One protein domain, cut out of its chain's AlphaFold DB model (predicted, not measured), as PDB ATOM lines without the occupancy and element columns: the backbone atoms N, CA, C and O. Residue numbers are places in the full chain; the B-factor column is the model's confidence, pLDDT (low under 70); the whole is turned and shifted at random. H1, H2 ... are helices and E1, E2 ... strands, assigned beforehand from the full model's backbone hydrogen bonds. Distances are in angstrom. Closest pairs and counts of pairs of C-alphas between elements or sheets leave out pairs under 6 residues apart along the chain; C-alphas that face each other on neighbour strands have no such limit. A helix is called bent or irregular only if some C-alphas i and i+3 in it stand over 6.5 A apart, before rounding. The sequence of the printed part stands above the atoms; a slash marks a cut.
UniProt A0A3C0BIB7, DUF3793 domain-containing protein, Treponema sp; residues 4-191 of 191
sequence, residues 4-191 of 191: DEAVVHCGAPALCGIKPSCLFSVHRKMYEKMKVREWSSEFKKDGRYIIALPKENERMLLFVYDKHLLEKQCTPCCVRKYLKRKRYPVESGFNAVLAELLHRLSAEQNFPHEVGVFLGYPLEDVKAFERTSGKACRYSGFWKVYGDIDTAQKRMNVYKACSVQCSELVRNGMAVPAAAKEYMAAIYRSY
ATOM      1  N   ASP A   4     220.028 181.506 182.239       97.31
ATOM      2  CA  ASP A   4     218.658 181.278 181.785       97.31
ATOM      3  C   ASP A   4     218.109 182.512 181.070       97.31
ATOM      4  O   ASP A   4     217.667 182.404 179.927       97.31
ATOM      5  N   GLU A   5     218.233 183.691 181.693       95.94
ATOM      6  CA  GLU A   5     217.815 184.969 181.109       95.94
ATOM      7  C   GLU A   5     218.543 185.262 179.793       95.94
ATOM      8  O   GLU A   5     217.912 185.689 178.828       95.94
ATOM      9  N   ALA A   6     219.851 184.993 179.710       96.94
ATOM     10  CA  ALA A   6     220.610 185.182 178.475       96.94
ATOM     11  C   ALA A   6     220.112 184.261 177.352       96.94
ATOM     12  O   ALA A   6     219.982 184.696 176.203       96.94
ATOM     13  N   VAL A   7     219.823 182.996 177.678       97.44
ATOM     14  CA  VAL A   7     219.338 182.013 176.706       97.44
ATOM     15  C   VAL A   7     217.947 182.364 176.200       97.44
ATOM     16  O   VAL A   7     217.736 182.297 174.991       97.44
ATOM     17  N   VAL A   8     217.009 182.790 177.048       97.31
ATOM     18  CA  VAL A   8     215.679 183.196 176.556       97.31
ATOM     19  C   VAL A   8     215.708 184.538 175.845       97.31
ATOM     20  O   VAL A   8     215.115 184.665 174.777       97.31
ATOM     21  N   HIS A   9     216.463 185.513 176.344       97.00
ATOM     22  CA  HIS A   9     216.558 186.817 175.700       97.00
ATOM     23  C   HIS A   9     217.078 186.698 174.258       97.00
ATOM     24  O   HIS A   9     216.516 187.292 173.335       97.00
ATOM     25  N   CYS A  10     218.123 185.895 174.040       97.38
ATOM     26  CA  CYS A  10     218.780 185.785 172.737       97.38
ATOM     27  C   CYS A  10     218.300 184.594 171.889       97.38
ATOM     28  O   CYS A  10     218.334 184.658 170.660       97.38
ATOM     29  N   GLY A  11     217.897 183.495 172.524       97.44
ATOM     30  CA  GLY A  11     217.627 182.206 171.886       97.44
ATOM     31  C   GLY A  11     216.151 181.836 171.761       97.44
ATOM     32  O   GLY A  11     215.841 180.950 170.962       97.44
ATOM     33  N   ALA A  12     215.239 182.510 172.477       97.69
ATOM     34  CA  ALA A  12     213.816 182.152 172.482       97.69
ATOM     35  C   ALA A  12     213.187 182.040 171.082       97.69
ATOM     36  O   ALA A  12     212.504 181.043 170.857       97.69
ATOM     37  N   PRO A  13     213.457 182.931 170.103       97.94
ATOM     38  CA  PRO A  13     212.857 182.803 168.774       97.94
ATOM     39  C   PRO A  13     213.165 181.468 168.081       97.94
ATOM     40  O   PRO A  13     212.311 180.941 167.371       97.94
ATOM     41  N   ALA A  14     214.353 180.894 168.292       98.19
ATOM     42  CA  ALA A  14     214.696 179.572 167.765       98.19
ATOM     43  C   ALA A  14     214.139 178.438 168.640       98.19
ATOM     44  O   ALA A  14     213.612 177.462 168.116       98.19
ATOM     45  N   LEU A  15     214.175 178.585 169.969       97.88
ATOM     46  CA  LEU A  15     213.605 177.602 170.908       97.88
ATOM     47  C   LEU A  15     212.081 177.477 170.817       97.88
ATOM     48  O   LEU A  15     211.531 176.438 171.178       97.88
ATOM     49  N   CYS A  16     211.408 178.512 170.321       97.44
ATOM     50  CA  CYS A  16     209.980 178.509 170.035       97.44
ATOM     51  C   CYS A  16     209.684 178.104 168.579       97.44
ATOM     52  O   CYS A  16     208.530 177.977 168.207       97.44
ATOM     53  N   GLY A  17     210.683 177.878 167.721       96.50
ATOM     54  CA  GLY A  17     210.430 177.531 166.317       96.50
ATOM     55  C   GLY A  17     209.796 178.672 165.508       96.50
ATOM     56  O   GLY A  17     208.995 178.432 164.612       96.50
ATOM     57  N   ILE A  18     210.139 179.924 165.821       96.25
ATOM     58  CA  ILE A  18     209.783 181.110 165.022       96.25
ATOM     59  C   ILE A  18     210.917 181.458 164.050       96.25
ATOM     60  O   ILE A  18     210.684 181.908 162.928       96.25
ATOM     61  N   LYS A  19     212.164 181.267 164.488       97.12
ATOM     62  CA  LYS A  19     213.381 181.612 163.751       97.12
ATOM     63  C   LYS A  19     214.218 180.351 163.503       97.12
ATOM     64  O   LYS A  19     214.340 179.541 164.416       97.12
ATOM     65  N   PRO A  20     214.858 180.185 162.327       98.25
ATOM     66  CA  PRO A  20     215.669 178.998 162.047       98.25
ATOM     67  C   PRO A  20     216.838 178.827 163.017       98.25
ATOM     68  O   PRO A  20     217.125 177.710 163.437       98.25
ATOM     69  N   SER A  21     217.503 179.919 163.405       98.56
ATOM     70  CA  SER A  21     218.521 179.870 164.451       98.56
ATOM     71  C   SER A  21     218.800 181.219 165.121       98.56
ATOM     72  O   SER A  21     218.524 182.300 164.588       98.56
ATOM     73  N   CYS A  22     219.392 181.145 166.307       98.38
ATOM     74  CA  CYS A  22     219.976 182.245 167.052       98.38
ATOM     75  C   CYS A  22     221.439 181.932 167.368       98.38
ATOM     76  O   CYS A  22     221.803 180.788 167.635       98.38
ATOM     77  N   LEU A  23     222.267 182.972 167.368       97.31
ATOM     78  CA  LEU A  23     223.684 182.882 167.677       97.31
ATOM     79  C   LEU A  23     224.048 184.029 168.611       97.31
ATOM     80  O   LEU A  23     223.798 185.189 168.287       97.31
ATOM     81  N   PHE A  24     224.594 183.706 169.777       96.62
ATOM     82  CA  PHE A  24     224.973 184.698 170.779       96.62
ATOM     83  C   PHE A  24     226.081 184.162 171.679       96.62
ATOM     84  O   PHE A  24     226.219 182.954 171.861       96.62
ATOM     85  N   SER A  25     226.864 185.067 172.256       95.50
ATOM     86  CA  SER A  25     227.973 184.712 173.140       95.50
ATOM     87  C   SER A  25     227.646 185.052 174.586       95.50
ATOM     88  O   SER A  25     227.157 186.143 174.880       95.50
ATOM     89  N   VAL A  26     227.997 184.155 175.501       96.56
ATOM     90  CA  VAL A  26     228.013 184.411 176.946       96.56
ATOM     91  C   VAL A  26     229.442 184.322 177.473       96.56
ATOM     92  O   VAL A  26     230.333 183.776 176.820       96.56
ATOM     93  N   HIS A  27     229.698 184.892 178.648       96.06
ATOM     94  CA  HIS A  27     230.977 184.681 179.325       96.06
ATOM     95  C   HIS A  27     231.074 183.225 179.816       96.06
ATOM     96  O   HIS A  27     230.089 182.674 180.301       96.06
ATOM     97  N   ARG A  28     232.251 182.597 179.749       95.31
ATOM     98  CA  ARG A  28     232.458 181.181 180.102       95.31
ATOM     99  C   ARG A  28     232.056 180.870 181.543       95.31
ATOM    100  O   ARG A  28     231.421 179.857 181.786       95.31
ATOM    101  N   LYS A  29     232.330 181.786 182.476       95.62
ATOM    102  CA  LYS A  29     231.884 181.689 183.885       95.62
ATOM    103  C   LYS A  29     230.357 181.661 184.073       95.62
ATOM    104  O   LYS A  29     229.894 181.189 185.096       95.62
ATOM    105  N   MET A  30     229.598 182.195 183.117       95.88
ATOM    106  CA  MET A  30     228.132 182.213 183.144       95.88
ATOM    107  C   MET A  30     227.534 180.965 182.487       95.88
ATOM    108  O   MET A  30     226.361 180.684 182.671       95.88
ATOM    109  N   TYR A  31     228.311 180.234 181.687       96.94
ATOM    110  CA  TYR A  31     227.825 179.070 180.962       96.94
ATOM    111  C   TYR A  31     227.593 177.881 181.901       96.94
ATOM    112  O   TYR A  31     228.523 177.383 182.535       96.94
ATOM    113  N   GLU A  32     226.362 177.372 181.922       97.06
ATOM    114  CA  GLU A  32     225.976 176.235 182.759       97.06
ATOM    115  C   GLU A  32     225.788 174.966 181.913       97.06
ATOM    116  O   GLU A  32     224.723 174.700 181.353       97.06
ATOM    117  N   LYS A  33     226.842 174.140 181.829       95.94
ATOM    118  CA  LYS A  33     226.858 172.907 181.015       95.94
ATOM    119  C   LYS A  33     225.731 171.928 181.370       95.94
ATOM    120  O   LYS A  33     225.171 171.298 180.472       95.94
ATOM    121  N   MET A  34     225.418 171.780 182.660       96.31
ATOM    122  CA  MET A  34     224.380 170.852 183.126       96.31
ATOM    123  C   MET A  34     222.989 171.286 182.662       96.31
ATOM    124  O   MET A  34     222.287 170.477 182.059       96.31
ATOM    125  N   LYS A  35     222.660 172.579 182.788       95.94
ATOM    126  CA  LYS A  35     221.408 173.141 182.265       95.94
ATOM    127  C   LYS A  35     221.267 172.941 180.764       95.94
ATOM    128  O   LYS A  35     220.228 172.492 180.303       95.94
ATOM    129  N   VAL A  36     222.324 173.190 179.982       96.25
ATOM    130  CA  VAL A  36     222.271 172.941 178.529       96.25
ATOM    131  C   VAL A  36     221.990 171.473 178.222       96.25
ATOM    132  O   VAL A  36     221.205 171.187 177.317       96.25
ATOM    133  N   ARG A  37     222.583 170.532 178.967       95.50
ATOM    134  CA  ARG A  37     222.312 169.096 178.797       95.50
ATOM    135  C   ARG A  37     220.857 168.746 179.118       95.50
ATOM    136  O   ARG A  37     220.250 167.992 178.362       95.50
ATOM    137  N   GLU A  38     220.311 169.299 180.198       95.06
ATOM    138  CA  GLU A  38     218.912 169.113 180.605       95.06
ATOM    139  C   GLU A  38     217.942 169.712 179.583       95.06
ATOM    140  O   GLU A  38     217.033 169.041 179.111       95.06
ATOM    141  N   TRP A  39     218.168 170.951 179.155       96.50
ATOM    142  CA  TRP A  39     217.335 171.597 178.143       96.50
ATOM    143  C   TRP A  39     217.411 170.885 176.795       96.50
ATOM    144  O   TRP A  39     216.408 170.786 176.093       96.50
ATOM    145  N   SER A  40     218.580 170.352 176.430       94.25
ATOM    146  CA  SER A  40     218.762 169.638 175.165       94.25
ATOM    147  C   SER A  40     217.891 168.386 175.067       94.25
ATOM    148  O   SER A  40     217.437 168.069 173.971       94.25
ATOM    149  N   SER A  41     217.640 167.667 176.167       92.81
ATOM    150  CA  SER A  41     216.758 166.490 176.127       92.81
ATOM    151  C   SER A  41     215.294 166.882 175.912       92.81
ATOM    152  O   SER A  41     214.583 166.190 175.183       92.81
ATOM    153  N   GLU A  42     214.865 168.010 176.480       95.38
ATOM    154  CA  GLU A  42     213.524 168.558 176.291       95.38
ATOM    155  C   GLU A  42     213.327 169.104 174.875       95.38
ATOM    156  O   GLU A  42     212.413 168.673 174.177       95.38
ATOM    157  N   PHE A  43     214.213 169.985 174.409       96.94
ATOM    158  CA  PHE A  43     214.090 170.629 173.098       96.94
ATOM    159  C   PHE A  43     214.271 169.667 171.921       96.94
ATOM    160  O   PHE A  43     213.675 169.871 170.862       96.94
ATOM    161  N   LYS A  44     215.035 168.580 172.097       96.06
ATOM    162  CA  LYS A  44     215.213 167.563 171.052       96.06
ATOM    163  C   LYS A  44     213.891 166.898 170.656       96.06
ATOM    164  O   LYS A  44     213.763 166.499 169.500       96.06
ATOM    165  N   LYS A  45     212.918 166.803 171.573       94.44
ATOM    166  CA  LYS A  45     211.568 166.273 171.295       94.44
ATOM    167  C   LYS A  45     210.836 167.117 170.246       94.44
ATOM    168  O   LYS A  45     210.111 166.567 169.428       94.44
ATOM    169  N   ASP A  46     211.123 168.417 170.224       94.25
ATOM    170  CA  ASP A  46     210.551 169.394 169.295       94.25
ATOM    171  C   ASP A  46     211.473 169.683 168.091       94.25
ATOM    172  O   ASP A  46     211.246 170.630 167.344       94.25
ATOM    173  N   GLY A  47     212.549 168.906 167.898       97.00
ATOM    174  CA  GLY A  47     213.497 169.109 166.794       97.00
ATOM    175  C   GLY A  47     214.398 170.340 166.948       97.00
ATOM    176  O   GLY A  47     214.914 170.856 165.951       97.00
ATOM    177  N   ARG A  48     214.607 170.809 168.184       97.94
ATOM    178  CA  ARG A  48     215.394 172.005 168.508       97.94
ATOM    179  C   ARG A  48     216.645 171.647 169.299       97.94
ATOM    180  O   ARG A  48     216.657 170.709 170.096       97.94
ATOM    181  N   TYR A  49     217.713 172.399 169.070       98.31
ATOM    182  CA  TYR A  49     219.049 172.047 169.540       98.31
ATOM    183  C   TYR A  49     219.802 173.277 170.042       98.31
ATOM    184  O   TYR A  49     219.680 174.364 169.482       98.31
ATOM    185  N   ILE A  50     220.622 173.079 171.077       98.06
ATOM    186  CA  ILE A  50     221.536 174.082 171.630       98.06
ATOM    187  C   ILE A  50     222.951 173.512 171.529       98.06
ATOM    188  O   ILE A  50     223.262 172.499 172.151       98.06
ATOM    189  N   ILE A  51     223.810 174.161 170.749       97.69
ATOM    190  CA  ILE A  51     225.215 173.787 170.586       97.69
ATOM    191  C   ILE A  51     226.081 174.865 171.227       97.69
ATOM    192  O   ILE A  51     225.974 176.039 170.880       97.69
ATOM    193  N   ALA A  52     226.943 174.463 172.159       97.12
ATOM    194  CA  ALA A  52     227.894 175.351 172.812       97.12
ATOM    195  C   ALA A  52     229.292 175.159 172.217       97.12
ATOM    196  O   ALA A  52     229.847 174.062 172.269       97.12
ATOM    197  N   LEU A  53     229.858 176.233 171.674       95.75
ATOM    198  CA  LEU A  53     231.175 176.266 171.046       95.75
ATOM    199  C   LEU A  53     232.094 177.186 171.869       95.75
ATOM    200  O   LEU A  53     231.775 178.368 172.032       95.75
ATOM    201  N   PRO A  54     233.207 176.686 172.429       94.00
ATOM    202  CA  PRO A  54     234.165 177.538 173.120       94.00
ATOM    203  C   PRO A  54     234.818 178.525 172.144       94.00
ATOM    204  O   PRO A  54     235.091 178.193 170.991       94.00
ATOM    205  N   LYS A  55     235.065 179.745 172.620       92.38
ATOM    206  CA  LYS A  55     235.753 180.815 171.894       92.38
ATOM    207  C   LYS A  55     236.869 181.414 172.745       92.38
ATOM    208  O   LYS A  55     236.931 181.205 173.956       92.38
ATOM    209  N   GLU A  56     237.745 182.170 172.093       87.75
ATOM    210  CA  GLU A  56     238.773 182.971 172.760       87.75
ATOM    211  C   GLU A  56     238.155 183.986 173.741       87.75
ATOM    212  O   GLU A  56     236.947 184.244 173.732       87.75
ATOM    213  N   ASN A  57     238.996 184.586 174.588       88.88
ATOM    214  CA  ASN A  57     238.600 185.632 175.541       88.88
ATOM    215  C   ASN A  57     237.494 185.197 176.517       88.88
ATOM    216  O   ASN A  57     236.583 185.972 176.818       88.88
ATOM    217  N   GLU A  58     237.561 183.952 177.002       93.19
ATOM    218  CA  GLU A  58     236.615 183.404 177.982       93.19
ATOM    219  C   GLU A  58     235.152 183.491 177.512       93.19
ATOM    220  O   GLU A  58     234.247 183.785 178.298       93.19
ATOM    221  N   ARG A  59     234.890 183.252 176.223       94.31
ATOM    222  CA  ARG A  59     233.533 183.266 175.661       94.31
ATOM    223  C   ARG A  59     233.045 181.865 175.312       94.31
ATOM    224  O   ARG A  59     233.803 181.002 174.887       94.31
ATOM    225  N   MET A  60     231.740 181.667 175.464       96.12
ATOM    226  CA  MET A  60     231.013 180.511 174.950       96.12
ATOM    227  C   MET A  60     229.991 181.009 173.938       96.12
ATOM    228  O   MET A  60     229.101 181.784 174.285       96.12
ATOM    229  N   LEU A  61     230.136 180.577 172.693       97.31
ATOM    230  CA  LEU A  61     229.200 180.849 171.616       97.31
ATOM    231  C   LEU A  61     228.093 179.794 171.651       97.31
ATOM    232  O   LEU A  61     228.369 178.601 171.552       97.31
ATOM    233  N   LEU A  62     226.845 180.223 171.792       98.06
ATOM    234  CA  LEU A  62     225.682 179.350 171.719       98.06
ATOM    235  C   LEU A  62     225.024 179.489 170.354       98.06
ATOM    236  O   LEU A  62     224.581 180.574 169.978       98.06
ATOM    237  N   PHE A  63     224.947 178.374 169.635       98.38
ATOM    238  CA  PHE A  63     224.162 178.231 168.419       98.38
ATOM    239  C   PHE A  63     222.902 177.431 168.734       98.38
ATOM    240  O   PHE A  63     222.957 176.236 169.027       98.38
ATOM    241  N   VAL A  64     221.766 178.115 168.705       98.56
ATOM    242  CA  VAL A  64     220.452 177.551 169.005       98.56
ATOM    243  C   VAL A  64     219.673 177.472 167.710       98.56
ATOM    244  O   VAL A  64     219.555 178.487 167.031       98.56
ATOM    245  N   TYR A  65     219.141 176.311 167.348       98.75
ATOM    246  CA  TYR A  65     218.445 176.172 166.072       98.75
ATOM    247  C   TYR A  65     217.251 175.230 166.133       98.75
ATOM    248  O   TYR A  65     217.233 174.260 166.891       98.75
ATOM    249  N   ASP A  66     216.273 175.530 165.284       98.56
ATOM    250  CA  ASP A  66     215.193 174.629 164.911       98.56
ATOM    251  C   ASP A  66     215.618 173.900 163.632       98.56
ATOM    252  O   ASP A  66     215.899 174.532 162.609       98.56
ATOM    253  N   LYS A  67     215.732 172.569 163.690       98.31
ATOM    254  CA  LYS A  67     216.286 171.784 162.580       98.31
ATOM    255  C   LYS A  67     215.447 171.920 161.313       98.31
ATOM    256  O   LYS A  67     216.017 172.078 160.236       98.31
ATOM    257  N   HIS A  68     214.124 171.870 161.438       98.00
ATOM    258  CA  HIS A  68     213.228 171.902 160.288       98.00
ATOM    259  C   HIS A  68     213.265 173.267 159.598       98.00
ATOM    260  O   HIS A  68     213.418 173.351 158.376       98.00
ATOM    261  N   LEU A  69     213.190 174.351 160.375       98.31
ATOM    262  CA  LEU A  69     213.274 175.702 159.828       98.31
ATOM    263  C   LEU A  69     214.643 175.995 159.220       98.31
ATOM    264  O   LEU A  69     214.713 176.627 158.165       98.31
ATOM    265  N   LEU A  70     215.727 175.546 159.858       98.50
ATOM    266  CA  LEU A  70     217.078 175.754 159.348       98.50
ATOM    267  C   LEU A  70     217.314 174.999 158.033       98.50
ATOM    268  O   LEU A  70     217.864 175.562 157.087       98.50
ATOM    269  N   GLU A  71     216.844 173.758 157.933       98.31
ATOM    270  CA  GLU A  71     216.908 172.974 156.698       98.31
ATOM    271  C   GLU A  71     216.081 173.614 155.575       98.31
ATOM    272  O   GLU A  71     216.575 173.820 154.459       98.31
ATOM    273  N   LYS A  72     214.852 174.043 155.890       98.06
ATOM    274  CA  LYS A  72     213.997 174.787 154.958       98.06
ATOM    275  C   LYS A  72     214.669 176.076 154.482       98.06
ATOM    276  O   LYS A  72     214.629 176.375 153.293       98.06
ATOM    277  N   GLN A  73     215.338 176.808 155.371       97.69
ATOM    278  CA  GLN A  73     216.073 178.033 155.046       97.69
ATOM    279  C   GLN A  73     217.242 177.787 154.075       97.69
ATOM    280  O   GLN A  73     217.542 178.641 153.238       97.69
ATOM    281  N   CYS A  74     217.884 176.619 154.137       97.12
ATOM    282  CA  CYS A  74     218.980 176.240 153.240       97.12
ATOM    283  C   CYS A  74     218.515 175.653 151.893       97.12
ATOM    284  O   CYS A  74     219.336 175.470 150.993       97.12
ATOM    285  N   THR A  75     217.220 175.372 151.733       96.75
ATOM    286  CA  THR A  75     216.654 174.678 150.563       96.75
ATOM    287  C   THR A  75     216.563 175.525 149.279       96.75
ATOM    288  O   THR A  75     216.861 174.985 148.207       96.75
ATOM    289  N   PRO A  76     216.190 176.826 149.308       97.88
ATOM    290  CA  PRO A  76     216.007 177.619 148.095       97.88
ATOM    291  C   PRO A  76     217.221 177.581 147.163       97.88
ATOM    292  O   PRO A  76     218.368 177.716 147.593       97.88
ATOM    293  N   CYS A  77     216.978 177.459 145.853       97.56
ATOM    294  CA  CYS A  77     218.045 177.285 144.864       97.56
ATOM    295  C   CYS A  77     219.068 178.436 144.883       97.56
ATOM    296  O   CYS A  77     220.267 178.214 144.703       97.56
ATOM    297  N   CYS A  78     218.619 179.665 145.149       98.00
ATOM    298  CA  CYS A  78     219.474 180.841 145.267       98.00
ATOM    299  C   CYS A  78     220.393 180.775 146.499       98.00
ATOM    300  O   CYS A  78     221.557 181.172 146.404       98.00
ATOM    301  N   VAL A  79     219.901 180.226 147.617       98.25
ATOM    302  CA  VAL A  79     220.664 179.996 148.849       98.25
ATOM    303  C   VAL A  79     221.671 178.872 148.637       98.25
ATOM    304  O   VAL A  79     222.858 179.081 148.879       98.25
ATOM    305  N   ARG A  80     221.253 177.728 148.077       98.25
ATOM    306  CA  ARG A  80     222.164 176.615 147.749       98.25
ATOM    307  C   ARG A  80     223.300 177.061 146.828       98.25
ATOM    308  O   ARG A  80     224.461 176.781 147.112       98.25
ATOM    309  N   LYS A  81     222.997 177.819 145.765       98.38
ATOM    310  CA  LYS A  81     224.015 178.398 144.866       98.38
ATOM    311  C   LYS A  81     224.976 179.327 145.615       98.38
ATOM    312  O   LYS A  81     226.177 179.280 145.366       98.38
ATOM    313  N   TYR A  82     224.470 180.165 146.521       98.44
ATOM    314  CA  TYR A  82     225.310 181.045 147.335       98.44
ATOM    315  C   TYR A  82     226.247 180.250 148.253       98.44
ATOM    316  O   TYR A  82     227.457 180.455 148.189       98.44
ATOM    317  N   LEU A  83     225.713 179.295 149.021       98.38
ATOM    318  CA  LEU A  83     226.483 178.439 149.927       98.38
ATOM    319  C   LEU A  83     227.516 177.582 149.175       98.38
ATOM    320  O   LEU A  83     228.657 177.468 149.618       98.38
ATOM    321  N   LYS A  84     227.185 177.069 147.982       98.06
ATOM    322  CA  LYS A  84     228.137 176.344 147.121       98.06
ATOM    323  C   LYS A  84     229.346 177.203 146.743       98.06
ATOM    324  O   LYS A  84     230.478 176.742 146.835       98.06
ATOM    325  N   ARG A  85     229.140 178.479 146.390       97.69
ATOM    326  CA  ARG A  85     230.251 179.424 146.134       97.69
ATOM    327  C   ARG A  85     231.073 179.718 147.387       97.69
ATOM    328  O   ARG A  85     232.253 180.026 147.275       97.69
ATOM    329  N   LYS A  86     230.462 179.603 148.568       97.19
ATOM    330  CA  LYS A  86     231.132 179.660 149.874       97.19
ATOM    331  C   LYS A  86     231.809 178.346 150.269       97.19
ATOM    332  O   LYS A  86     232.288 178.242 151.391       97.19
ATOM    333  N   ARG A  87     231.890 177.373 149.353       97.62
ATOM    334  CA  ARG A  87     232.498 176.047 149.545       97.62
ATOM    335  C   ARG A  87     231.757 175.144 150.539       97.62
ATOM    336  O   ARG A  87     232.349 174.208 151.054       97.62
ATOM    337  N   TYR A  88     230.465 175.381 150.775       98.25
ATOM    338  CA  TYR A  88     229.648 174.432 151.537       98.25
ATOM    339  C   TYR A  88     229.302 173.192 150.697       98.25
ATOM    340  O   TYR A  88     228.974 173.335 149.510       98.25
ATOM    341  N   PRO A  89     229.268 171.994 151.307       97.88
ATOM    342  CA  PRO A  89     228.969 170.730 150.634       97.88
ATOM    343  C   PRO A  89     227.455 170.542 150.411       97.88
ATOM    344  O   PRO A  89     226.839 169.600 150.898       97.88
ATOM    345  N   VAL A  90     226.825 171.453 149.663       97.62
ATOM    346  CA  VAL A  90     225.358 171.488 149.478       97.62
ATOM    347  C   VAL A  90     224.773 170.281 148.739       97.62
ATOM    348  O   VAL A  90     223.560 170.077 148.793       97.62
ATOM    349  N   GLU A  91     225.594 169.515 148.019       97.12
ATOM    350  CA  GLU A  91     225.164 168.280 147.344       97.12
ATOM    351  C   GLU A  91     225.198 167.070 148.289       97.12
ATOM    352  O   GLU A  91     224.519 166.082 148.047       97.12
ATOM    353  N   SER A  92     225.926 167.168 149.405       97.44
ATOM    354  CA  SER A  92     226.001 166.136 150.446       97.44
ATOM    355  C   SER A  92     224.857 166.232 151.469       97.44
ATOM    356  O   SER A  92     224.860 165.525 152.475       97.44
ATOM    357  N   GLY A  93     223.876 167.107 151.228       96.81
ATOM    358  CA  GLY A  93     222.691 167.277 152.067       96.81
ATOM    359  C   GLY A  93     222.869 168.243 153.243       96.81
ATOM    360  O   GLY A  93     223.955 168.755 153.525       96.81
ATOM    361  N   PHE A  94     221.763 168.509 153.943       97.50
ATOM    362  CA  PHE A  94     221.693 169.517 155.005       97.50
ATOM    363  C   PHE A  94     222.662 169.252 156.165       97.50
ATOM    364  O   PHE A  94     223.326 170.175 156.626       97.50
ATOM    365  N   ASN A  95     222.802 167.997 156.603       97.88
ATOM    366  CA  ASN A  95     223.697 167.657 157.712       97.88
ATOM    367  C   ASN A  95     225.163 168.006 157.403       97.88
ATOM    368  O   ASN A  95     225.867 168.480 158.289       97.88
ATOM    369  N   ALA A  96     225.611 167.825 156.155       98.31
ATOM    370  CA  ALA A  96     226.963 168.200 155.742       98.31
ATOM    371  C   ALA A  96     227.145 169.727 155.732       98.31
ATOM    372  O   ALA A  96     228.167 170.240 156.180       98.31
ATOM    373  N   VAL A  97     226.125 170.465 155.279       98.44
ATOM    374  CA  VAL A  97     226.110 171.937 155.322       98.44
ATOM    375  C   VAL A  97     226.157 172.449 156.767       98.44
ATOM    376  O   VAL A  97     226.902 173.380 157.065       98.44
ATOM    377  N   LEU A  98     225.391 171.835 157.672       98.38
ATOM    378  CA  LEU A  98     225.386 172.178 159.092       98.38
ATOM    379  C   LEU A  98     226.729 171.854 159.758       98.38
ATOM    380  O   LEU A  98     227.234 172.671 160.524       98.38
ATOM    381  N   ALA A  99     227.321 170.696 159.458       98.19
ATOM    382  CA  ALA A  99     228.632 170.315 159.979       98.19
ATOM    383  C   ALA A  99     229.718 171.317 159.561       98.19
ATOM    384  O   ALA A  99     230.495 171.759 160.405       98.19
ATOM    385  N   GLU A 100     229.713 171.744 158.295       98.12
ATOM    386  CA  GLU A 100     230.619 172.780 157.790       98.12
ATOM    387  C   GLU A 100     230.411 174.119 158.515       98.12
ATOM    388  O   GLU A 100     231.376 174.759 158.929       98.12
ATOM    389  N   LEU A 101     229.157 174.535 158.747       98.12
ATOM    390  CA  LEU A 101     228.875 175.749 159.518       98.12
ATOM    391  C   LEU A 101     229.445 175.649 160.936       98.12
ATOM    392  O   LEU A 101     230.111 176.577 161.386       98.12
ATOM    393  N   LEU A 102     229.173 174.551 161.643       97.56
ATOM    394  CA  LEU A 102     229.646 174.354 163.014       97.56
ATOM    395  C   LEU A 102     231.176 174.315 163.080       97.56
ATOM    396  O   LEU A 102     231.753 174.871 164.014       97.56
ATOM    397  N   HIS A 103     231.825 173.720 162.077       96.19
ATOM    398  CA  HIS A 103     233.277 173.737 161.950       96.19
ATOM    399  C   HIS A 103     233.811 175.172 161.847       96.19
ATOM    400  O   HIS A 103     234.628 175.564 162.679       96.19
ATOM    401  N   ARG A 104     233.290 175.989 160.919       96.56
ATOM    402  CA  ARG A 104     233.696 177.401 160.769       96.56
ATOM    403  C   ARG A 104     233.406 178.223 162.017       96.56
ATOM    404  O   ARG A 104     234.273 178.934 162.516       96.56
ATOM    405  N   LEU A 105     232.209 178.064 162.584       95.38
ATOM    406  CA  LEU A 105     231.827 178.720 163.832       95.38
ATOM    407  C   LEU A 105     232.719 178.320 165.000       95.38
ATOM    408  O   LEU A 105     232.819 179.104 165.933       95.38
ATOM    409  N   SER A 106     233.358 177.151 164.987       93.06
ATOM    410  CA  SER A 106     234.329 176.761 166.008       93.06
ATOM    411  C   SER A 106     235.723 177.311 165.692       93.06
ATOM    412  O   SER A 106     236.323 177.950 166.554       93.06
ATOM    413  N   ALA A 107     236.215 177.092 164.472       89.12
ATOM    414  CA  ALA A 107     237.609 177.294 164.081       89.12
ATOM    415  C   ALA A 107     237.981 178.751 163.764       89.12
ATOM    416  O   ALA A 107     239.118 179.152 163.994       89.12
ATOM    417  N   GLU A 108     237.051 179.552 163.242       84.75
ATOM    418  CA  GLU A 108     237.359 180.905 162.770       84.75
ATOM    419  C   GLU A 108     237.218 181.945 163.890       84.75
ATOM    420  O   GLU A 108     236.279 181.902 164.695       84.75
ATOM    421  N   GLN A 109     238.141 182.911 163.947       78.56
ATOM    422  CA  GLN A 109     238.055 184.025 164.899       78.56
ATOM    423  C   GLN A 109     236.939 185.005 164.507       78.56
ATOM    424  O   GLN A 109     236.163 185.445 165.355       78.56
ATOM    425  N   ASN A 110     236.831 185.300 163.209       84.38
ATOM    426  CA  ASN A 110     235.760 186.113 162.648       84.38
ATOM    427  C   ASN A 110     234.584 185.233 162.234       84.38
ATOM    428  O   ASN A 110     234.764 184.091 161.825       84.38
ATOM    429  N   PHE A 111     233.370 185.772 162.326       84.38
ATOM    430  CA  PHE A 111     232.195 185.043 161.869       84.38
ATOM    431  C   PHE A 111     232.146 185.002 160.338       84.38
ATOM    432  O   PHE A 111     232.268 186.060 159.710       84.38
ATOM    433  N   PRO A 112     231.885 183.828 159.735       90.44
ATOM    434  CA  PRO A 112     231.678 183.734 158.299       90.44
ATOM    435  C   PRO A 112     230.488 184.607 157.887       90.44
ATOM    436  O   PRO A 112     229.421 184.529 158.500       90.44
ATOM    437  N   HIS A 113     230.633 185.441 156.855       87.06
ATOM    438  CA  HIS A 113     229.578 186.386 156.456       87.06
ATOM    439  C   HIS A 113     228.250 185.685 156.124       87.06
ATOM    440  O   HIS A 113     227.170 186.195 156.430       87.06
ATOM    441  N   GLU A 114     228.316 184.484 155.547       95.38
ATOM    442  CA  GLU A 114     227.157 183.663 155.217       95.38
ATOM    443  C   GLU A 114     226.374 183.155 156.432       95.38
ATOM    444  O   GLU A 114     225.256 182.669 156.246       95.38
ATOM    445  N   VAL A 115     226.888 183.306 157.663       96.81
ATOM    446  CA  VAL A 115     226.173 182.940 158.899       96.81
ATOM    447  C   VAL A 115     224.771 183.554 158.943       96.81
ATOM    448  O   VAL A 115     223.830 182.931 159.429       96.81
ATOM    449  N   GLY A 116     224.596 184.743 158.352       97.12
ATOM    450  CA  GLY A 116     223.302 185.412 158.251       97.12
ATOM    451  C   GLY A 116     222.223 184.583 157.545       97.12
ATOM    452  O   GLY A 116     221.058 184.658 157.927       97.12
ATOM    453  N   VAL A 117     222.593 183.729 156.581       98.06
ATOM    454  CA  VAL A 117     221.651 182.806 155.923       98.06
ATOM    455  C   VAL A 117     221.053 181.850 156.946       98.06
ATOM    456  O   VAL A 117     219.836 181.681 156.989       98.06
ATOM    457  N   PHE A 118     221.902 181.262 157.786       98.38
ATOM    458  CA  PHE A 118     221.514 180.300 158.814       98.38
ATOM    459  C   PHE A 118     220.696 180.961 159.928       98.38
ATOM    460  O   PHE A 118     219.771 180.356 160.466       98.38
ATOM    461  N   LEU A 119     220.960 182.240 160.208       97.81
ATOM    462  CA  LEU A 119     220.161 183.078 161.109       97.81
ATOM    463  C   LEU A 119     218.806 183.500 160.509       97.81
ATOM    464  O   LEU A 119     218.049 184.214 161.162       97.81
ATOM    465  N   GLY A 120     218.469 183.073 159.289       96.75
ATOM    466  CA  GLY A 120     217.182 183.377 158.662       96.75
ATOM    467  C   GLY A 120     217.096 184.771 158.045       96.75
ATOM    468  O   GLY A 120     215.991 185.265 157.807       96.75
ATOM    469  N   TYR A 121     218.230 185.431 157.805       96.62
ATOM    470  CA  TYR A 121     218.241 186.742 157.162       96.62
ATOM    471  C   TYR A 121     217.995 186.595 155.656       96.62
ATOM    472  O   TYR A 121     218.418 185.597 155.057       96.62
ATOM    473  N   PRO A 122     217.313 187.565 155.018       96.56
ATOM    474  CA  PRO A 122     217.158 187.575 153.571       96.56
ATOM    475  C   PRO A 122     218.514 187.463 152.869       96.56
ATOM    476  O   PRO A 122     219.477 188.142 153.228       96.56
ATOM    477  N   LEU A 123     218.601 186.616 151.840       97.19
ATOM    478  CA  LEU A 123     219.858 186.388 151.119       97.19
ATOM    479  C   LEU A 123     220.416 187.680 150.495       97.19
ATOM    480  O   LEU A 123     221.631 187.827 150.366       97.19
ATOM    481  N   GLU A 124     219.541 188.597 150.088       96.62
ATOM    482  CA  GLU A 124     219.921 189.921 149.587       96.62
ATOM    483  C   GLU A 124     220.665 190.747 150.639       96.62
ATOM    484  O   GLU A 124     221.725 191.291 150.333       96.62
ATOM    485  N   ASP A 125     220.188 190.746 151.886       97.19
ATOM    486  CA  ASP A 125     220.801 191.478 152.990       97.19
ATOM    487  C   ASP A 125     222.145 190.862 153.374       97.19
ATOM    488  O   ASP A 125     223.107 191.587 153.605       97.19
ATOM    489  N   VAL A 126     222.256 189.528 153.363       97.19
ATOM    490  CA  VAL A 126     223.533 188.837 153.615       97.19
ATOM    491  C   VAL A 126     224.573 189.214 152.559       97.19
ATOM    492  O   VAL A 126     225.696 189.597 152.888       97.19
ATOM    493  N   LYS A 127     224.199 189.153 151.275       96.81
ATOM    494  CA  LYS A 127     225.093 189.524 150.167       96.81
ATOM    495  C   LYS A 127     225.465 191.004 150.204       96.81
ATOM    496  O   LYS A 127     226.605 191.352 149.902       96.81
ATOM    497  N   ALA A 128     224.516 191.877 150.536       96.62
ATOM    498  CA  ALA A 128     224.752 193.310 150.611       96.62
ATOM    499  C   ALA A 128     225.643 193.673 151.802       96.62
ATOM    500  O   ALA A 128     226.581 194.453 151.627       96.62
ATOM    501  N   PHE A 129     225.424 193.057 152.967       96.00
ATOM    502  CA  PHE A 129     226.290 193.192 154.136       96.00
ATOM    503  C   PHE A 129     227.728 192.808 153.799       96.00
ATOM    504  O   PHE A 129     228.645 193.586 154.050       96.00
ATOM    505  N   GLU A 130     227.909 191.652 153.162       94.31
ATOM    506  CA  GLU A 130     229.214 191.176 152.717       94.31
ATOM    507  C   GLU A 130     229.884 192.139 151.723       94.31
ATOM    508  O   GLU A 130     231.038 192.513 151.911       94.31
ATOM    509  N   ARG A 131     229.164 192.591 150.687       94.69
ATOM    510  CA  ARG A 131     229.713 193.491 149.655       94.69
ATOM    511  C   ARG A 131     230.103 194.866 150.201       94.69
ATOM    512  O   ARG A 131     231.007 195.501 149.670       94.69
ATOM    513  N   THR A 132     229.378 195.356 151.202       92.56
ATOM    514  CA  THR A 132     229.530 196.724 151.729       92.56
ATOM    515  C   THR A 132     230.309 196.776 153.039       92.56
ATOM    516  O   THR A 132     230.433 197.852 153.628       92.56
ATOM    517  N   SER A 133     230.789 195.633 153.536       90.38
ATOM    518  CA  SER A 133     231.356 195.492 154.884       90.38
ATOM    519  C   SER A 133     230.434 196.084 155.959       90.38
ATOM    520  O   SER A 133     230.864 196.782 156.878       90.38
ATOM    521  N   GLY A 134     229.126 195.870 155.800       87.94
ATOM    522  CA  GLY A 134     228.100 196.373 156.706       87.94
ATOM    523  C   GLY A 134     227.812 197.879 156.616       87.94
ATOM    524  O   GLY A 134     227.136 198.402 157.504       87.94
ATOM    525  N   LYS A 135     228.321 198.608 155.619       89.56
ATOM    526  CA  LYS A 135     228.056 200.049 155.447       89.56
ATOM    527  C   LYS A 135     226.764 200.291 154.659       89.56
ATOM    528  O   LYS A 135     226.270 199.386 153.999       89.56
ATOM    529  N   ALA A 136     226.240 201.517 154.721       90.50
ATOM    530  CA  ALA A 136     225.100 201.986 153.920       90.50
ATOM    531  C   ALA A 136     223.821 201.121 154.018       90.50
ATOM    532  O   ALA A 136     223.076 200.989 153.048       90.50
ATOM    533  N   CYS A 137     223.557 200.515 155.181       93.00
ATOM    534  CA  CYS A 137     222.285 199.838 155.420       93.00
ATOM    535  C   CYS A 137     221.148 200.856 155.584       93.00
ATOM    536  O   CYS A 137     221.349 201.940 156.132       93.00
ATOM    537  N   ARG A 138     219.942 200.479 155.159       94.25
ATOM    538  CA  ARG A 138     218.732 201.307 155.255       94.25
ATOM    539  C   ARG A 138     218.116 201.276 156.653       94.25
ATOM    540  O   ARG A 138     217.492 202.239 157.075       94.25
ATOM    541  N   TYR A 139     218.288 200.160 157.357       95.69
ATOM    542  CA  TYR A 139     217.833 199.970 158.730       95.69
ATOM    543  C   TYR A 139     218.754 198.984 159.456       95.69
ATOM    544  O   TYR A 139     219.358 198.111 158.830       95.69
ATOM    545  N   SER A 140     218.866 199.109 160.778       94.12
ATOM    546  CA  SER A 140     219.673 198.215 161.609       94.12
ATOM    547  C   SER A 140     218.870 197.768 162.825       94.12
ATOM    548  O   SER A 140     218.453 198.591 163.632       94.12
ATOM    549  N   GLY A 141     218.689 196.455 162.959       92.81
ATOM    550  CA  GLY A 141     218.062 195.816 164.116       92.81
ATOM    551  C   GLY A 141     218.752 194.488 164.420       92.81
ATOM    552  O   GLY A 141     219.959 194.462 164.635       92.81
ATOM    553  N   PHE A 142     218.014 193.372 164.375       92.50
ATOM    554  CA  PHE A 142     218.607 192.027 164.503       92.50
ATOM    555  C   PHE A 142     219.646 191.728 163.408       92.50
ATOM    556  O   PHE A 142     220.574 190.951 163.618       92.50
ATOM    557  N   TRP A 143     219.486 192.348 162.239       95.38
ATOM    558  CA  TRP A 143     220.472 192.382 161.165       95.38
ATOM    559  C   TRP A 143     220.434 193.748 160.473       95.38
ATOM    560  O   TRP A 143     219.557 194.576 160.746       95.38
ATOM    561  N   LYS A 144     221.404 193.991 159.588       95.75
ATOM    562  CA  LYS A 144     221.437 195.179 158.730       95.75
ATOM    563  C   LYS A 144     220.597 194.937 157.482       95.75
ATOM    564  O   LYS A 144     220.882 194.012 156.728       95.75
ATOM    565  N   VAL A 145     219.592 195.778 157.277       97.12
ATOM    566  CA  VAL A 145     218.624 195.671 156.184       97.12
ATOM    567  C   VAL A 145     219.053 196.564 155.029       97.12
ATOM    568  O   VAL A 145     219.349 197.747 155.212       97.12
ATOM    569  N   TYR A 146     219.057 195.994 153.834       96.12
ATOM    570  CA  TYR A 146     219.374 196.644 152.567       96.12
ATOM    571  C   TYR A 146     218.181 196.598 151.607       96.12
ATOM    572  O   TYR A 146     218.030 197.507 150.791       96.12
ATOM    573  N   GLY A 147     217.334 195.574 151.727       92.12
ATOM    574  CA  GLY A 147     216.089 195.427 150.979       92.12
ATOM    575  C   GLY A 147     214.893 196.117 151.640       92.12
ATOM    576  O   GLY A 147     214.919 197.322 151.907       92.12
ATOM    577  N   ASP A 148     213.833 195.341 151.858       94.31
ATOM    578  CA  ASP A 148     212.540 195.775 152.398       94.31
ATOM    579  C   ASP A 148     212.577 195.968 153.929       94.31
ATOM    580  O   ASP A 148     212.685 195.012 154.704       94.31
ATOM    581  N   ILE A 149     212.461 197.229 154.362       96.62
ATOM    582  CA  ILE A 149     212.472 197.623 155.777       96.62
ATOM    583  C   ILE A 149     211.215 197.137 156.505       96.62
ATOM    584  O   ILE A 149     211.331 196.648 157.629       96.62
ATOM    585  N   ASP A 150     210.039 197.223 155.886       96.69
ATOM    586  CA  ASP A 150     208.767 196.922 156.547       96.69
ATOM    587  C   ASP A 150     208.658 195.428 156.839       96.69
ATOM    588  O   ASP A 150     208.315 195.011 157.951       96.69
ATOM    589  N   THR A 151     209.019 194.595 155.859       95.06
ATOM    590  CA  THR A 151     209.076 193.141 156.047       95.06
ATOM    591  C   THR A 151     210.116 192.762 157.102       95.06
ATOM    592  O   THR A 151     209.863 191.886 157.938       95.06
ATOM    593  N   ALA A 152     211.275 193.426 157.112       96.38
ATOM    594  CA  ALA A 152     212.308 193.188 158.111       96.38
ATOM    595  C   ALA A 152     211.833 193.548 159.526       96.38
ATOM    596  O   ALA A 152     211.941 192.724 160.436       96.38
ATOM    597  N   GLN A 153     211.250 194.734 159.709       97.31
ATOM    598  CA  GLN A 153     210.738 195.194 160.999       97.31
ATOM    599  C   GLN A 153     209.617 194.298 161.522       97.31
ATOM    600  O   GLN A 153     209.656 193.909 162.687       97.31
ATOM    601  N   LYS A 154     208.670 193.882 160.669       96.81
ATOM    602  CA  LYS A 154     207.619 192.924 161.055       96.81
ATOM    603  C   LYS A 154     208.219 191.633 161.618       96.81
ATOM    604  O   LYS A 154     207.829 191.207 162.702       96.81
ATOM    605  N   ARG A 155     209.221 191.049 160.947       96.00
ATOM    606  CA  ARG A 155     209.921 189.844 161.440       96.00
ATOM    607  C   ARG A 155     210.643 190.099 162.763       96.00
ATOM    608  O   ARG A 155     210.517 189.310 163.695       96.00
ATOM    609  N   MET A 156     211.372 191.208 162.863       96.62
ATOM    610  CA  MET A 156     212.095 191.576 164.083       96.62
ATOM    611  C   MET A 156     211.158 191.799 165.273       96.62
ATOM    612  O   MET A 156     211.502 191.415 166.390       96.62
ATOM    613  N   ASN A 157     209.973 192.367 165.047       97.12
ATOM    614  CA  ASN A 157     208.972 192.578 166.090       97.12
ATOM    615  C   ASN A 157     208.433 191.253 166.634       97.12
ATOM    616  O   ASN A 157     208.326 191.111 167.849       97.12
ATOM    617  N   VAL A 158     208.184 190.261 165.770       96.50
ATOM    618  CA  VAL A 158     207.800 188.907 166.207       96.50
ATOM    619  C   VAL A 158     208.908 188.280 167.062       96.50
ATOM    620  O   VAL A 158     208.636 187.763 168.143       96.50
ATOM    621  N   TYR A 159     210.171 188.381 166.633       97.12
ATOM    622  CA  TYR A 159     211.300 187.854 167.411       97.12
ATOM    623  C   TYR A 159     211.431 188.553 168.767       97.12
ATOM    624  O   TYR A 159     211.619 187.895 169.787       97.12
ATOM    625  N   LYS A 160     211.292 189.882 168.789       97.38
ATOM    626  CA  LYS A 160     211.367 190.679 170.014       97.38
ATOM    627  C   LYS A 160     210.236 190.328 170.980       97.38
ATOM    628  O   LYS A 160     210.510 190.142 172.160       97.38
ATOM    629  N   ALA A 161     209.004 190.197 170.490       97.19
ATOM    630  CA  ALA A 161     207.859 189.801 171.307       97.19
ATOM    631  C   ALA A 161     208.076 188.421 171.947       97.19
ATOM    632  O   ALA A 161     207.872 188.270 173.149       97.19
ATOM    633  N   CYS A 162     208.581 187.450 171.176       97.75
ATOM    634  CA  CYS A 162     208.949 186.126 171.682       97.75
ATOM    635  C   CYS A 162     209.992 186.198 172.803       97.75
ATOM    636  O   CYS A 162     209.767 185.668 173.893       97.75
ATOM    637  N   SER A 163     211.102 186.905 172.570       97.56
ATOM    638  CA  SER A 163     212.150 187.083 173.577       97.56
ATOM    639  C   SER A 163     211.630 187.759 174.844       97.56
ATOM    640  O   SER A 163     211.978 187.324 175.939       97.56
ATOM    641  N   VAL A 164     210.794 188.796 174.723       98.06
ATOM    642  CA  VAL A 164     210.246 189.537 175.872       98.06
ATOM    643  C   VAL A 164     209.342 188.643 176.718       98.06
ATOM    644  O   VAL A 164     209.609 188.490 177.909       98.06
ATOM    645  N   GLN A 165     208.355 187.989 176.105       97.69
ATOM    646  CA  GLN A 165     207.400 187.144 176.827       97.69
ATOM    647  C   GLN A 165     208.081 185.928 177.470       97.69
ATOM    648  O   GLN A 165     207.859 185.641 178.643       97.69
ATOM    649  N   CYS A 166     208.990 185.252 176.756       98.12
ATOM    650  CA  CYS A 166     209.755 184.144 177.342       98.12
ATOM    651  C   CYS A 166     210.643 184.614 178.503       98.12
ATOM    652  O   CYS A 166     210.773 183.913 179.505       98.12
ATOM    653  N   SER A 167     211.239 185.806 178.392       98.06
ATOM    654  CA  SER A 167     212.044 186.385 179.473       98.06
ATOM    655  C   SER A 167     211.206 186.717 180.707       98.06
ATOM    656  O   SER A 167     211.688 186.551 181.822       98.06
ATOM    657  N   GLU A 168     209.967 187.181 180.530       97.75
ATOM    658  CA  GLU A 168     209.031 187.433 181.632       97.75
ATOM    659  C   GLU A 168     208.637 186.143 182.351       97.75
ATOM    660  O   GLU A 168     208.716 186.086 183.575       97.75
ATOM    661  N   LEU A 169     208.309 185.084 181.604       97.88
ATOM    662  CA  LEU A 169     207.995 183.771 182.176       97.88
ATOM    663  C   LEU A 169     209.160 183.220 183.012       97.88
ATOM    664  O   LEU A 169     208.948 182.760 184.134       97.88
ATOM    665  N   VAL A 170     210.395 183.315 182.506       97.88
ATOM    666  CA  VAL A 170     211.588 182.875 183.249       97.88
ATOM    667  C   VAL A 170     211.844 183.734 184.483       97.88
ATOM    668  O   VAL A 170     212.142 183.196 185.548       97.88
ATOM    669  N   ARG A 171     211.678 185.059 184.384       96.88
ATOM    670  CA  ARG A 171     211.788 185.964 185.542       96.88
ATOM    671  C   ARG A 171     210.751 185.656 186.624       96.88
ATOM    672  O   ARG A 171     211.053 185.809 187.801       96.88
ATOM    673  N   ASN A 172     209.584 185.148 186.235       96.62
ATOM    674  CA  ASN A 172     208.538 184.676 187.145       96.62
ATOM    675  C   ASN A 172     208.778 183.243 187.672       96.62
ATOM    676  O   ASN A 172     207.885 182.654 188.276       96.62
ATOM    677  N   GLY A 173     209.970 182.673 187.460       96.06
ATOM    678  CA  GLY A 173     210.391 181.387 188.024       96.06
ATOM    679  C   GLY A 173     210.164 180.173 187.121       96.06
ATOM    680  O   GLY A 173     210.443 179.048 187.536       96.06
ATOM    681  N   MET A 174     209.682 180.359 185.888       97.25
ATOM    682  CA  MET A 174     209.501 179.251 184.951       97.25
ATOM    683  C   MET A 174     210.844 178.777 184.377       97.25
ATOM    684  O   MET A 174     211.695 179.576 183.995       97.25
ATOM    685  N   ALA A 175     211.033 177.463 184.246       96.75
ATOM    686  CA  ALA A 175     212.211 176.917 183.573       96.75
ATOM    687  C   ALA A 175     212.215 177.255 182.069       96.75
ATOM    688  O   ALA A 175     211.163 177.270 181.428       96.75
ATOM    689  N   VAL A 176     213.401 177.432 181.473       97.75
ATOM    690  CA  VAL A 176     213.569 177.813 180.053       97.75
ATOM    691  C   VAL A 176     212.761 176.940 179.069       97.75
ATOM    692  O   VAL A 176     212.048 177.509 178.238       97.75
ATOM    693  N   PRO A 177     212.784 175.589 179.138       97.38
ATOM    694  CA  PRO A 177     211.976 174.768 178.233       97.38
ATOM    695  C   PRO A 177     210.470 174.927 178.448       97.38
ATOM    696  O   PRO A 177     209.710 174.889 177.483       97.38
ATOM    697  N   ALA A 178     210.030 175.122 179.694       97.25
ATOM    698  CA  ALA A 178     208.621 175.340 180.008       97.25
ATOM    699  C   ALA A 178     208.139 176.698 179.474       97.25
ATOM    700  O   ALA A 178     207.083 176.753 178.854       97.25
ATOM    701  N   ALA A 179     208.951 177.754 179.601       97.88
ATOM    702  CA  ALA A 179     208.638 179.081 179.072       97.88
ATOM    703  C   ALA A 179     208.453 179.072 177.548       97.88
ATOM    704  O   ALA A 179     207.490 179.642 177.036       97.88
ATOM    705  N   ALA A 180     209.329 178.369 176.824       97.00
ATOM    706  CA  ALA A 180     209.198 178.209 175.377       97.00
ATOM    707  C   ALA A 180     207.914 177.450 174.986       97.00
ATOM    708  O   ALA A 180     207.235 177.833 174.034       97.00
ATOM    709  N   LYS A 181     207.555 176.392 175.726       95.38
ATOM    710  CA  LYS A 181     206.318 175.626 175.489       95.38
ATOM    711  C   LYS A 181     205.064 176.452 175.785       95.38
ATOM    712  O   LYS A 181     204.136 176.424 174.982       95.38
ATOM    713  N   GLU A 182     205.050 177.204 176.885       96.19
ATOM    714  CA  GLU A 182     203.917 178.058 177.263       96.19
ATOM    715  C   GLU A 182     203.684 179.160 176.226       96.19
ATOM    716  O   GLU A 182     202.566 179.335 175.745       96.19
ATOM    717  N   TYR A 183     204.752 179.841 175.802       95.56
ATOM    718  CA  TYR A 183     204.672 180.845 174.744       95.56
ATOM    719  C   TYR A 183     204.097 180.258 173.444       95.56
ATOM    720  O   TYR A 183     203.213 180.850 172.822       95.56
ATOM    721  N   MET A 184     204.530 179.054 173.057       92.56
ATOM    722  CA  MET A 184     203.990 178.375 171.877       92.56
ATOM    723  C   MET A 184     202.519 177.985 172.028       92.56
ATOM    724  O   MET A 184     201.744 178.174 171.092       92.56
ATOM    725  N   ALA A 185     202.112 177.486 173.194       91.56
ATOM    726  CA  ALA A 185     200.714 177.177 173.468       91.56
ATOM    727  C   ALA A 185     199.828 178.432 173.389       91.56
ATOM    728  O   ALA A 185     198.734 178.374 172.829       91.56
ATOM    729  N   ALA A 186     200.305 179.575 173.893       90.12
ATOM    730  CA  ALA A 186     199.589 180.847 173.820       90.12
ATOM    731  C   ALA A 186     199.397 181.336 172.373       90.12
ATOM    732  O   ALA A 186     198.311 181.803 172.025       90.12
ATOM    733  N   ILE A 187     200.410 181.167 171.512       85.62
ATOM    734  CA  ILE A 187     200.289 181.464 170.079       85.62
ATOM    735  C   ILE A 187     199.193 180.605 169.446       85.62
ATOM    736  O   ILE A 187     198.310 181.155 168.797       85.62
ATOM    737  N   TYR A 188     199.213 179.284 169.647       77.38
ATOM    738  CA  TYR A 188     198.231 178.388 169.023       77.38
ATOM    739  C   TYR A 188     196.797 178.600 169.512       77.38
ATOM    740  O   TYR A 188     195.878 178.387 168.738       77.38
ATOM    741  N   ARG A 189     196.592 179.034 170.760       80.06
ATOM    742  CA  ARG A 189     195.255 179.387 171.279       80.06
ATOM    743  C   ARG A 189     194.695 180.686 170.690       80.06
ATOM    744  O   ARG A 189     193.512 180.955 170.855       80.06
ATOM    745  N   SER A 190     195.549 181.510 170.085       68.50
ATOM    746  CA  SER A 190     195.169 182.797 169.491       68.50
ATOM    747  C   SER A 190     194.777 182.682 168.009       68.50
ATOM    748  O   SER A 190     194.455 183.702 167.398       68.50
ATOM    749  N   TYR A 191     194.823 181.469 167.444       52.12
ATOM    750  CA  TYR A 191     194.361 181.108 166.099       52.12
ATOM    751  C   TYR A 191     193.152 180.180 166.193       52.12
ATOM    752  O   TYR A 191     192.295 180.274 165.288       52.12
TER     753      TYR A 191
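What this domain is: This is residues 4 to 191 of the 191 residues of the protein "DUF3793 domain-containing protein" of Treponema sp (UniProt A0A3C0BIB7). A small, twisted sheet of three strands has helices over both faces: H1 covers one, with H2 beside the strands, and part of H5 covers the other. The long helix H8 crosses H1 on the side away from the sheet, H9 packs on H1, H2 and H8, and H3, H4, H6 and H7 gather loosely toward the end far from H9. The printed part has 188 residues, with nine named helices and three named strands in the order H1 E1 H2 E2 E3 H3 H4 H5 H6 H7 H8 H9; the antiparallel sheet runs E1 E3 E2, and the class is mostly helix. The whole is compact, with a radius of gyration of the C-alphas of 16.5 A, and spans 45 by 36 by 31 A.

Where its parts are: Find C-alpha 4 at (218.658, 181.278, 181.785), where H1, residues 4 to 15, begins; it is irregular, with C-alphas 10 and 13 7.7 A apart. Read on through E1, residues 21 to 27, 20.0 A; H2, 33 to 44; E2, 48 to 55, 22.4 A; and E3, 59 to 66, 22.9 A. Next come H3, 67 to 74; H4, 77 to 85; H5, 94 to 107, 19.9 A; H6, 115 to 118; and H7, 123 to 132. From C-alpha 149 at (212.472, 197.623, 155.777), H8 runs 32.0 A to residue 171, and H9, 176 to 189, ends at C-alpha 189 at (195.255, 179.387, 171.279).

How they stand to each other: Look first at the inner strand E3: N 24 and O 62 of E1 and E3 are 3.1 A apart, and N 51 and O 63 of the hairpin E2 and E3 are 2.8 A apart, both within hydrogen-bond range. E1, H2 and E2 make a split strand-helix-strand unit, two strands running the same way with E3 between them, and its crossover is right-handed. H1 is on the sheet at a height of 8.2 A, over E1 and E3; H2 is on the same face, over none of the strands. H5 is on the opposite face at 11.4 A, over E2 and only just over E3, with 3 of its C-alphas. H3 and H6 only graze the sheet. H1 touches H8 at a steep tilt of 46 degrees, opposite ways, the C-alphas of His 9 and Ser 163 closest at 4.9 A. H9 touches H8, closest at the C-alphas of Cys 166 and Ala 179, 5.5 A; with residues 176 to 177 alone it touches H2, closest at Trp 39 and Pro 177, C-alphas 6.2 A apart. H3 touches H6, the C-alphas of Leu 70 and Phe 118 closest at 6.4 A; H6 and H7 touch only at the corner, and H4 is close to H7 but not clearly touching, at 6.8 A between the C-alphas of Val 79 and Leu 123. Every O i to N i+4 pair is within hydrogen-bond range in H3, H4, H5, H7, H8 and H9, against 6 of 8 in H1 and 7 of 8 in H2; H6 is too short for such a pair.

The domain as a whole: The C-alphas of Arg 85 and Asn 172, the two farthest apart, are 46.7 A apart. The printed part has no cut; the link from H7 to H8, residues 133 to 148, is long, and in it residues 139 to 140 pair antiparallel with 144 to 145. The mean pLDDT of the printed part is 95.4, and residues 190 to 191 are under 70.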